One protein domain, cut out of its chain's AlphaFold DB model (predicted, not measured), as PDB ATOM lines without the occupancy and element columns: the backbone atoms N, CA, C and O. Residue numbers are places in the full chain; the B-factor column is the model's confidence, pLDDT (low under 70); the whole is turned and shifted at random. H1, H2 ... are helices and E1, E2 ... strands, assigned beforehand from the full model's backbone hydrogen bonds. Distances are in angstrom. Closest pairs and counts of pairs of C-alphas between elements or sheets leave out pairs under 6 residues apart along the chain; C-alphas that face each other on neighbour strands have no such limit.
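AT A GLANCE: This is residues 102 to 164 of the 183 residues of an uncharacterized protein of Acidimicrobiales bacterium (UniProt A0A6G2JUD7). The model is a loose rod: three helices gather in its body, with the short H3 between H1 and H2 and touching both, while the two-stranded hairpin of E1 and E2 makes one end. The loop of residues 110 to 122 makes the other end, so that the length runs from Pro 113 in that loop to Gly 141 in the turn of the hairpin. The printed part has 63 residues, with three named helices and two named strands in the order H1, H2, E1, E2, H3; the two strands are antiparallel, and the class is mixed, helices and strands. The whole is loose, with a radius of gyration of the C-alphas of 13.9 A, and the C-alphas span 48 by 21 by 15 A.

IN THESE COORDINATES: H1 is residues 102 to 109 and measures 10.8 A from first to last C-alpha, beginning with C-alpha 102 at (32.010, 47.122, 170.378). H2, the longest helix, is residues 123 to 133 and measures 15.6 A. Strand E1 is residues 135 to 138, 10.2 A long, with C-alpha 138 at (19.466, 74.517, 173.362). Strand E2 is residues 145 to 148, 9.7 A long. H3 is residues 158 to 162, 6.1 A long, and ends with C-alpha 162 at (35.254, 56.221, 163.146).

HOW THE PARTS SIT: H1 and H2 are close but not clearly touching, their closest C-alphas being those of Gly 108 and Ile 123, 6.6 A apart. They run opposite ways at a steep tilt of 65 degrees. H1 touches H3, where the closest C-alphas are those of Val 105 and Leu 161, 5.8 A apart. H2 touches H3 with 13 pairs of C-alphas within 8 A, the closest being those of Ala 127 and Phe 158, 4.6 A apart. E1 and E2 form a hairpin and are antiparallel, with 149 degrees between their directions. N 146 and O 137 are within hydrogen-bond range at 2.7 A, and N 148 and O 135 at 2.8 A. H1 is apart from E1 and from E2, H2 is apart from E2, and E1 is apart from H3. In H1, H2 and H3 every O i to N i+4 pair is within hydrogen-bond range.

THE WHOLE: The two C-alphas farthest apart are those of Pro 113 and Gly 141, 48.4 A. The first and last printed C-alphas, of Gln 102 and Gly 164, are 10.2 A apart. The printed part has no cut. The link from H1 to H2, with 13 residues, is long; the link from H2 to E1 is tight, and those from E1 to E2 and from E2 to H3 are short. The mean pLDDT of the printed part is 81.5, and it is under 70 at residues 142 to 143, 153 to 154 and 164.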
ATOM      1  N   GLN A 102      30.763  47.897 170.441       82.06
ATOM      2  CA  GLN A 102      32.010  47.122 170.378       82.06
ATOM      3  C   GLN A 102      32.203  46.442 169.017       82.06
ATOM      4  O   GLN A 102      33.307  46.447 168.484       82.06
ATOM      5  N   GLN A 103      31.125  45.910 168.432       85.19
ATOM      6  CA  GLN A 103      31.175  45.296 167.106       85.19
ATOM      7  C   GLN A 103      31.457  46.345 166.023       85.19
ATOM      8  O   GLN A 103      32.235  46.071 165.117       85.19
ATOM      9  N   LEU A 104      30.864  47.540 166.122       86.38
ATOM     10  CA  LEU A 104      31.114  48.632 165.175       86.38
ATOM     11  C   LEU A 104      32.569  49.118 165.235       86.38
ATOM     12  O   LEU A 104      33.190  49.267 164.191       86.38
ATOM     13  N   VAL A 105      33.139  49.295 166.431       83.19
ATOM     14  CA  VAL A 105      34.550  49.700 166.599       83.19
ATOM     15  C   VAL A 105      35.502  48.640 166.043       83.19
ATOM     16  O   VAL A 105      36.445  48.966 165.326       83.19
ATOM     17  N   GLU A 106      35.246  47.365 166.341       84.69
ATOM     18  CA  GLU A 106      36.059  46.254 165.840       84.69
ATOM     19  C   GLU A 106      36.011  46.163 164.308       84.69
ATOM     20  O   GLU A 106      37.049  46.061 163.660       84.69
ATOM     21  N   LEU A 107      34.819  46.273 163.708       86.19
ATOM     22  CA  LEU A 107      34.675  46.334 162.252       86.19
ATOM     23  C   LEU A 107      35.371  47.571 161.670       86.19
ATOM     24  O   LEU A 107      36.023  47.462 160.636       86.19
ATOM     25  N   GLY A 108      35.292  48.720 162.346       82.38
ATOM     26  CA  GLY A 108      35.945  49.973 161.956       82.38
ATOM     27  C   GLY A 108      37.455  49.824 161.805       82.38
ATOM     28  O   GLY A 108      38.002  50.230 160.782       82.38
ATOM     29  N   ARG A 109      38.098  49.161 162.775       82.62
ATOM     30  CA  ARG A 109      39.553  48.929 162.826       82.62
ATOM     31  C   ARG A 109      40.061  47.909 161.806       82.62
ATOM     32  O   ARG A 109      41.238  47.932 161.454       82.62
ATOM     33  N   ARG A 110      39.207  46.993 161.346       83.06
ATOM     34  CA  ARG A 110      39.595  45.960 160.376       83.06
ATOM     35  C   ARG A 110      39.785  46.560 158.990       83.06
ATOM     36  O   ARG A 110      38.900  47.231 158.461       83.06
ATOM     37  N   ARG A 111      40.911  46.227 158.357       80.25
ATOM     38  CA  ARG A 111      41.128  46.504 156.936       80.25
ATOM     39  C   ARG A 111      40.344  45.488 156.107       80.25
ATOM     40  O   ARG A 111      40.711  44.318 156.079       80.25
ATOM     41  N   ASP A 112      39.295  45.943 155.428       83.50
ATOM     42  CA  ASP A 112      38.542  45.133 154.466       83.50
ATOM     43  C   ASP A 112      38.626  45.772 153.071       83.50
ATOM     44  O   ASP A 112      38.132  46.888 152.901       83.50
ATOM     45  N   PRO A 113      39.248  45.111 152.074       83.50
ATOM     46  CA  PRO A 113      39.372  45.655 150.720       83.50
ATOM     47  C   PRO A 113      38.030  45.808 149.993       83.50
ATOM     48  O   PRO A 113      37.973  46.498 148.981       83.50
ATOM     49  N   ARG A 114      36.961  45.178 150.491       81.62
ATOM     50  CA  ARG A 114      35.608  45.272 149.927       81.62
ATOM     51  C   ARG A 114      34.859  46.531 150.352       81.62
ATOM     52  O   ARG A 114      33.826  46.869 149.779       81.62
ATOM     53  N   ARG A 115      35.366  47.235 151.368       84.62
ATOM     54  CA  ARG A 115      34.749  48.456 151.882       84.62
ATOM     55  C   ARG A 115      34.774  49.557 150.822       84.62
ATOM     56  O   ARG A 115      35.825  49.854 150.260       84.62
ATOM     57  N   ARG A 116      33.628  50.206 150.611       87.31
ATOM     58  CA  ARG A 116      33.475  51.337 149.683       87.31
ATOM     59  C   ARG A 116      33.075  52.584 150.460       87.31
ATOM     60  O   ARG A 116      32.047  52.568 151.140       87.31
ATOM     61  N   SER A 117      33.887  53.636 150.358       83.88
ATOM     62  CA  SER A 117      33.784  54.872 151.152       83.88
ATOM     63  C   SER A 117      32.499  55.674 150.923       83.88
ATOM     64  O   SER A 117      32.127  56.492 151.750       83.88
ATOM     65  N   ASP A 118      31.801  55.441 149.817       84.81
ATOM     66  CA  ASP A 118      30.562  56.113 149.422       84.81
ATOM     67  C   ASP A 118      29.297  55.294 149.734       84.81
ATOM     68  O   ASP A 118      28.191  55.646 149.316       84.81
ATOM     69  N   THR A 119      29.434  54.204 150.491       87.31
ATOM     70  CA  THR A 119      28.332  53.285 150.801       87.31
ATOM     71  C   THR A 119      28.181  53.064 152.306       87.31
ATOM     72  O   THR A 119      29.151  53.208 153.049       87.31
ATOM     73  N   PRO A 120      27.026  52.544 152.769       88.06
ATOM     74  CA  PRO A 120      26.848  52.105 154.157       88.06
ATOM     75  C   PRO A 120      27.817  51.003 154.636       88.06
ATOM     76  O   PRO A 120      27.747  50.588 155.800       88.06
ATOM     77  N   SER A 121      28.676  50.473 153.754       86.62
ATOM     78  CA  SER A 121      29.759  49.562 154.132       86.62
ATOM     79  C   SER A 121      30.931  50.275 154.806       86.62
ATOM     80  O   SER A 121      31.722  49.598 155.460       86.62
ATOM     81  N   ASP A 122      31.024  51.605 154.705       87.69
ATOM     82  CA  ASP A 122      32.032  52.433 155.360       87.69
ATOM     83  C   ASP A 122      31.470  53.213 156.553       87.69
ATOM     84  O   ASP A 122      30.316  53.633 156.557       87.69
ATOM     85  N   ILE A 123      32.295  53.392 157.585       87.94
ATOM     86  CA  ILE A 123      31.893  54.078 158.815       87.94
ATOM     87  C   ILE A 123      31.847  55.601 158.643       87.94
ATOM     88  O   ILE A 123      31.004  56.244 159.268       87.94
ATOM     89  N   GLY A 124      32.688  56.165 157.767       88.19
ATOM     90  CA  GLY A 124      32.682  57.586 157.420       88.19
ATOM     91  C   GLY A 124      31.378  57.987 156.739       88.19
ATOM     92  O   GLY A 124      30.764  58.971 157.137       88.19
ATOM     93  N   TRP A 125      30.860  57.142 155.842       90.06
ATOM     94  CA  TRP A 125      29.536  57.349 155.242       90.06
ATOM     95  C   TRP A 125      28.425  57.524 156.292       90.06
ATOM     96  O   TRP A 125      27.543  58.371 156.136       90.06
ATOM     97  N   TRP A 126      28.458  56.745 157.380       89.00
ATOM     98  CA  TRP A 126      27.483  56.880 158.468       89.00
ATOM     99  C   TRP A 126      27.698  58.141 159.301       89.00
ATOM    100  O   TRP A 126      26.707  58.722 159.739       89.00
ATOM    101  N   ALA A 127      28.945  58.567 159.510       88.38
ATOM    102  CA  ALA A 127      29.247  59.834 160.173       88.38
ATOM    103  C   ALA A 127      28.677  61.012 159.364       88.38
ATOM    104  O   ALA A 127      27.878  61.783 159.893       88.38
ATOM    105  N   ASP A 128      28.944  61.048 158.057       88.25
ATOM    106  CA  ASP A 128      28.417  62.065 157.141       88.25
ATOM    107  C   ASP A 128      26.887  62.027 157.043       88.25
ATOM    108  O   ASP A 128      26.210  63.050 156.898       88.25
ATOM    109  N   PHE A 129      26.298  60.827 157.075       89.12
ATOM    110  CA  PHE A 129      24.850  60.672 157.122       89.12
ATOM    111  C   PHE A 129      24.281  61.249 158.418       89.12
ATOM    112  O   PHE A 129      23.305  61.997 158.375       89.12
ATOM    113  N   GLU A 130      24.864  60.917 159.566       87.50
ATOM    114  CA  GLU A 130      24.363  61.366 160.857       87.50
ATOM    115  C   GLU A 130      24.510  62.879 161.030       87.50
ATOM    116  O   GLU A 130      23.574  63.517 161.510       87.50
ATOM    117  N   ASP A 131      25.620  63.465 160.586       85.06
ATOM    118  CA  ASP A 131      25.875  64.901 160.711       85.06
ATOM    119  C   ASP A 131      24.968  65.747 159.812       85.06
ATOM    120  O   ASP A 131      24.544  66.827 160.216       85.06
ATOM    121  N   ARG A 132      24.539  65.233 158.654       85.75
ATOM    122  CA  ARG A 132      23.501  65.892 157.835       85.75
ATOM    123  C   ARG A 132      22.112  65.883 158.470       85.75
ATOM    124  O   ARG A 132      21.269  66.695 158.103       85.75
ATOM    125  N   HIS A 133      21.852  64.951 159.382       86.25
ATOM    126  CA  HIS A 133      20.531  64.753 159.986       86.25
ATOM    127  C   HIS A 133      20.510  65.046 161.488       86.25
ATOM    128  O   HIS A 133      19.490  64.822 162.151       86.25
ATOM    129  N   VAL A 134      21.621  65.539 162.037       84.81
ATOM    130  CA  VAL A 134      21.706  65.924 163.435       84.81
ATOM    131  C   VAL A 134      20.837  67.148 163.669       84.81
ATOM    132  O   VAL A 134      20.858  68.114 162.909       84.81
ATOM    133  N   ARG A 135      20.069  67.128 164.755       82.31
ATOM    134  CA  ARG A 135      19.382  68.324 165.238       82.31
ATOM    135  C   ARG A 135      20.086  68.817 166.480       82.31
ATOM    136  O   ARG A 135      20.334  68.055 167.414       82.31
ATOM    137  N   LEU A 136      20.399  70.099 166.483       83.06
ATOM    138  CA  LEU A 136      21.019  70.778 167.606       83.06
ATOM    139  C   LEU A 136      19.959  71.682 168.220       83.06
ATOM    140  O   LEU A 136      19.332  72.466 167.516       83.06
ATOM    141  N   ALA A 137      19.718  71.538 169.519       80.44
ATOM    142  CA  ALA A 137      18.771  72.398 170.221       80.44
ATOM    143  C   ALA A 137      19.342  72.845 171.570       80.44
ATOM    144  O   ALA A 137      20.047  72.062 172.207       80.44
ATOM    145  N   PRO A 138      19.039  74.063 172.044       80.12
ATOM    146  CA  PRO A 138      19.466  74.517 173.362       80.12
ATOM    147  C   PRO A 138      19.001  73.572 174.476       80.12
ATOM    148  O   PRO A 138      17.881  73.048 174.450       80.12
ATOM    149  N   LYS A 139      19.846  73.363 175.489       77.06
ATOM    150  CA  LYS A 139      19.454  72.628 176.697       77.06
ATOM    151  C   LYS A 139      18.369  73.406 177.444       77.06
ATOM    152  O   LYS A 139      18.495  74.602 177.697       77.06
ATOM    153  N   ARG A 140      17.288  72.724 177.837       73.38
ATOM    154  CA  ARG A 140      16.209  73.345 178.617       73.38
ATOM    155  C   ARG A 140      16.727  73.699 180.017       73.38
ATOM    156  O   ARG A 140      17.044  72.799 180.786       73.38
ATOM    157  N   GLY A 141      16.775  74.993 180.343       73.44
ATOM    158  CA  GLY A 141      17.118  75.486 181.684       73.44
ATOM    159  C   GLY A 141      18.615  75.552 182.016       73.44
ATOM    160  O   GLY A 141      18.955  75.593 183.193       73.44
ATOM    161  N   GLY A 142      19.509  75.561 181.021       69.19
ATOM    162  CA  GLY A 142      20.952  75.695 181.249       69.19
ATOM    163  C   GLY A 142      21.698  76.281 180.051       69.19
ATOM    164  O   GLY A 142      21.103  76.526 179.003       69.19
ATOM    165  N   SER A 143      23.007  76.492 180.200       69.75
ATOM    166  CA  SER A 143      23.895  76.855 179.093       69.75
ATOM    167  C   SER A 143      24.354  75.598 178.338       69.75
ATOM    168  O   SER A 143      24.771  74.607 178.939       69.75
ATOM    169  N   GLY A 144      24.248  75.620 177.007       73.31
ATOM    170  CA  GLY A 144      24.769  74.573 176.121       73.31
ATOM    171  C   GLY A 144      23.769  74.042 175.091       73.31
ATOM    172  O   GLY A 144      22.570  74.324 175.141       73.31
ATOM    173  N   ILE A 145      24.283  73.242 174.158       75.31
ATOM    174  CA  ILE A 145      23.531  72.626 173.061       75.31
ATOM    175  C   ILE A 145      23.368  71.126 173.341       75.31
ATOM    176  O   ILE A 145      24.271  70.463 173.846       75.31
ATOM    177  N   SER A 146      22.191  70.588 173.046       76.31
ATOM    178  CA  SER A 146      21.894  69.159 173.017       76.31
ATOM    179  C   SER A 146      21.947  68.649 171.583       76.31
ATOM    180  O   SER A 146      21.283  69.199 170.700       76.31
ATOM    181  N   ARG A 147      22.683  67.553 171.376       76.38
ATOM    182  CA  ARG A 147      22.683  66.786 170.130       76.38
ATOM    183  C   ARG A 147      21.545  65.771 170.122       76.38
ATOM    184  O   ARG A 147      21.471  64.888 170.973       76.38
ATOM    185  N   PHE A 148      20.701  65.855 169.106       79.25
ATOM    186  CA  PHE A 148      19.697  64.857 168.768       79.25
ATOM    187  C   PHE A 148      20.151  64.181 167.474       79.25
ATOM    188  O   PHE A 148      19.869  64.661 166.377       79.25
ATOM    189  N   GLY A 149      20.915  63.095 167.612       74.50
ATOM    190  CA  GLY A 149      21.354  62.291 166.471       74.50
ATOM    191  C   GLY A 149      20.184  61.559 165.812       74.50
ATOM    192  O   GLY A 149      19.169  61.278 166.456       74.50
ATOM    193  N   PHE A 150      20.344  61.203 164.536       81.12
ATOM    194  CA  PHE A 150      19.324  60.482 163.766       81.12
ATOM    195  C   PHE A 150      18.927  59.143 164.418       81.12
ATOM    196  O   PHE A 150      17.753  58.781 164.450       81.12
ATOM    197  N   PHE A 151      19.891  58.435 165.016       80.25
ATOM    198  CA  PHE A 151      19.669  57.148 165.690       80.25
ATOM    199  C   PHE A 151      19.256  57.283 167.167       80.25
ATOM    200  O   PHE A 151      19.180  56.289 167.891       80.25
ATOM    201  N   GLY A 152      18.961  58.505 167.615       74.50
ATOM    202  CA  GLY A 152      18.459  58.812 168.949       74.50
ATOM    203  C   GLY A 152      19.446  59.585 169.822       74.50
ATOM    204  O   GLY A 152      20.651  59.609 169.598       74.50
ATOM    205  N   VAL A 153      18.912  60.194 170.882       68.81
ATOM    206  CA  VAL A 153      19.639  61.109 171.789       68.81
ATOM    207  C   VAL A 153      20.795  60.469 172.559       68.81
ATOM    208  O   VAL A 153      21.721  61.152 172.982       68.81
ATOM    209  N   ASN A 154      20.740  59.152 172.765       69.00
ATOM    210  CA  ASN A 154      21.725  58.418 173.558       69.00
ATOM    211  C   ASN A 154      22.686  57.582 172.710       69.00
ATOM    212  O   ASN A 154      23.632  57.023 173.271       69.00
ATOM    213  N   ALA A 155      22.448  57.486 171.397       73.12
ATOM    214  CA  ALA A 155      23.343  56.780 170.495       73.12
ATOM    215  C   ALA A 155      24.720  57.461 170.495       73.12
ATOM    216  O   ALA A 155      24.825  58.674 170.687       73.12
ATOM    217  N   ARG A 156      25.786  56.671 170.330       77.44
ATOM    218  CA  ARG A 156      27.103  57.260 170.082       77.44
ATOM    219  C   ARG A 156      27.146  57.760 168.639       77.44
ATOM    220  O   ARG A 156      26.726  56.989 167.773       77.44
ATOM    221  N   PRO A 157      27.666  58.971 168.395       82.62
ATOM    222  CA  PRO A 157      27.911  59.445 167.044       82.62
ATOM    223  C   PRO A 157      28.813  58.483 166.271       82.62
ATOM    224  O   PRO A 157      29.798  57.978 166.817       82.62
ATOM    225  N   PHE A 158      28.511  58.250 164.998       85.81
ATOM    226  CA  PHE A 158      29.367  57.444 164.126       85.81
ATOM    227  C   PHE A 158      30.739  58.082 163.891       85.81
ATOM    228  O   PHE A 158      31.707  57.346 163.714       85.81
ATOM    229  N   SER A 159      30.850  59.409 163.998       83.38
ATOM    230  CA  SER A 159      32.133  60.125 164.014       83.38
ATOM    231  C   SER A 159      33.062  59.615 165.120       83.38
ATOM    232  O   SER A 159      34.226  59.321 164.878       83.38
ATOM    233  N   ASP A 160      32.538  59.419 166.332       81.62
ATOM    234  CA  ASP A 160      33.335  58.977 167.482       81.62
ATOM    235  C   ASP A 160      33.778  57.516 167.306       81.62
ATOM    236  O   ASP A 160      34.862  57.113 167.736       81.62
ATOM    237  N   LEU A 161      32.926  56.713 166.654       82.25
ATOM    238  CA  LEU A 161      33.234  55.328 166.308       82.25
ATOM    239  C   LEU A 161      34.315  55.246 165.223       82.25
ATOM    240  O   LEU A 161      35.185  54.380 165.321       82.25
ATOM    241  N   ALA A 162      34.265  56.129 164.220       79.38
ATOM    242  CA  ALA A 162      35.254  56.221 163.146       79.38
ATOM    243  C   ALA A 162      36.640  56.594 163.687       79.38
ATOM    244  O   ALA A 162      37.633  55.970 163.318       79.38
ATOM    245  N   ASP A 163      36.685  57.514 164.650       77.00
ATOM    246  CA  ASP A 163      37.925  57.951 165.300       77.00
ATOM    247  C   ASP A 163      38.456  56.947 166.340       77.00
ATOM    248  O   ASP A 163      39.514  57.142 166.938       77.00
ATOM    249  N   GLY A 164      37.726  55.853 166.589       66.38
ATOM    250  CA  GLY A 164      38.132  54.811 167.530       66.38
ATOM    251  C   GLY A 164      38.153  55.263 168.994       66.38
ATOM    252  O   GLY A 164      38.789  54.597 169.822       66.38
TER     253      GLY A 164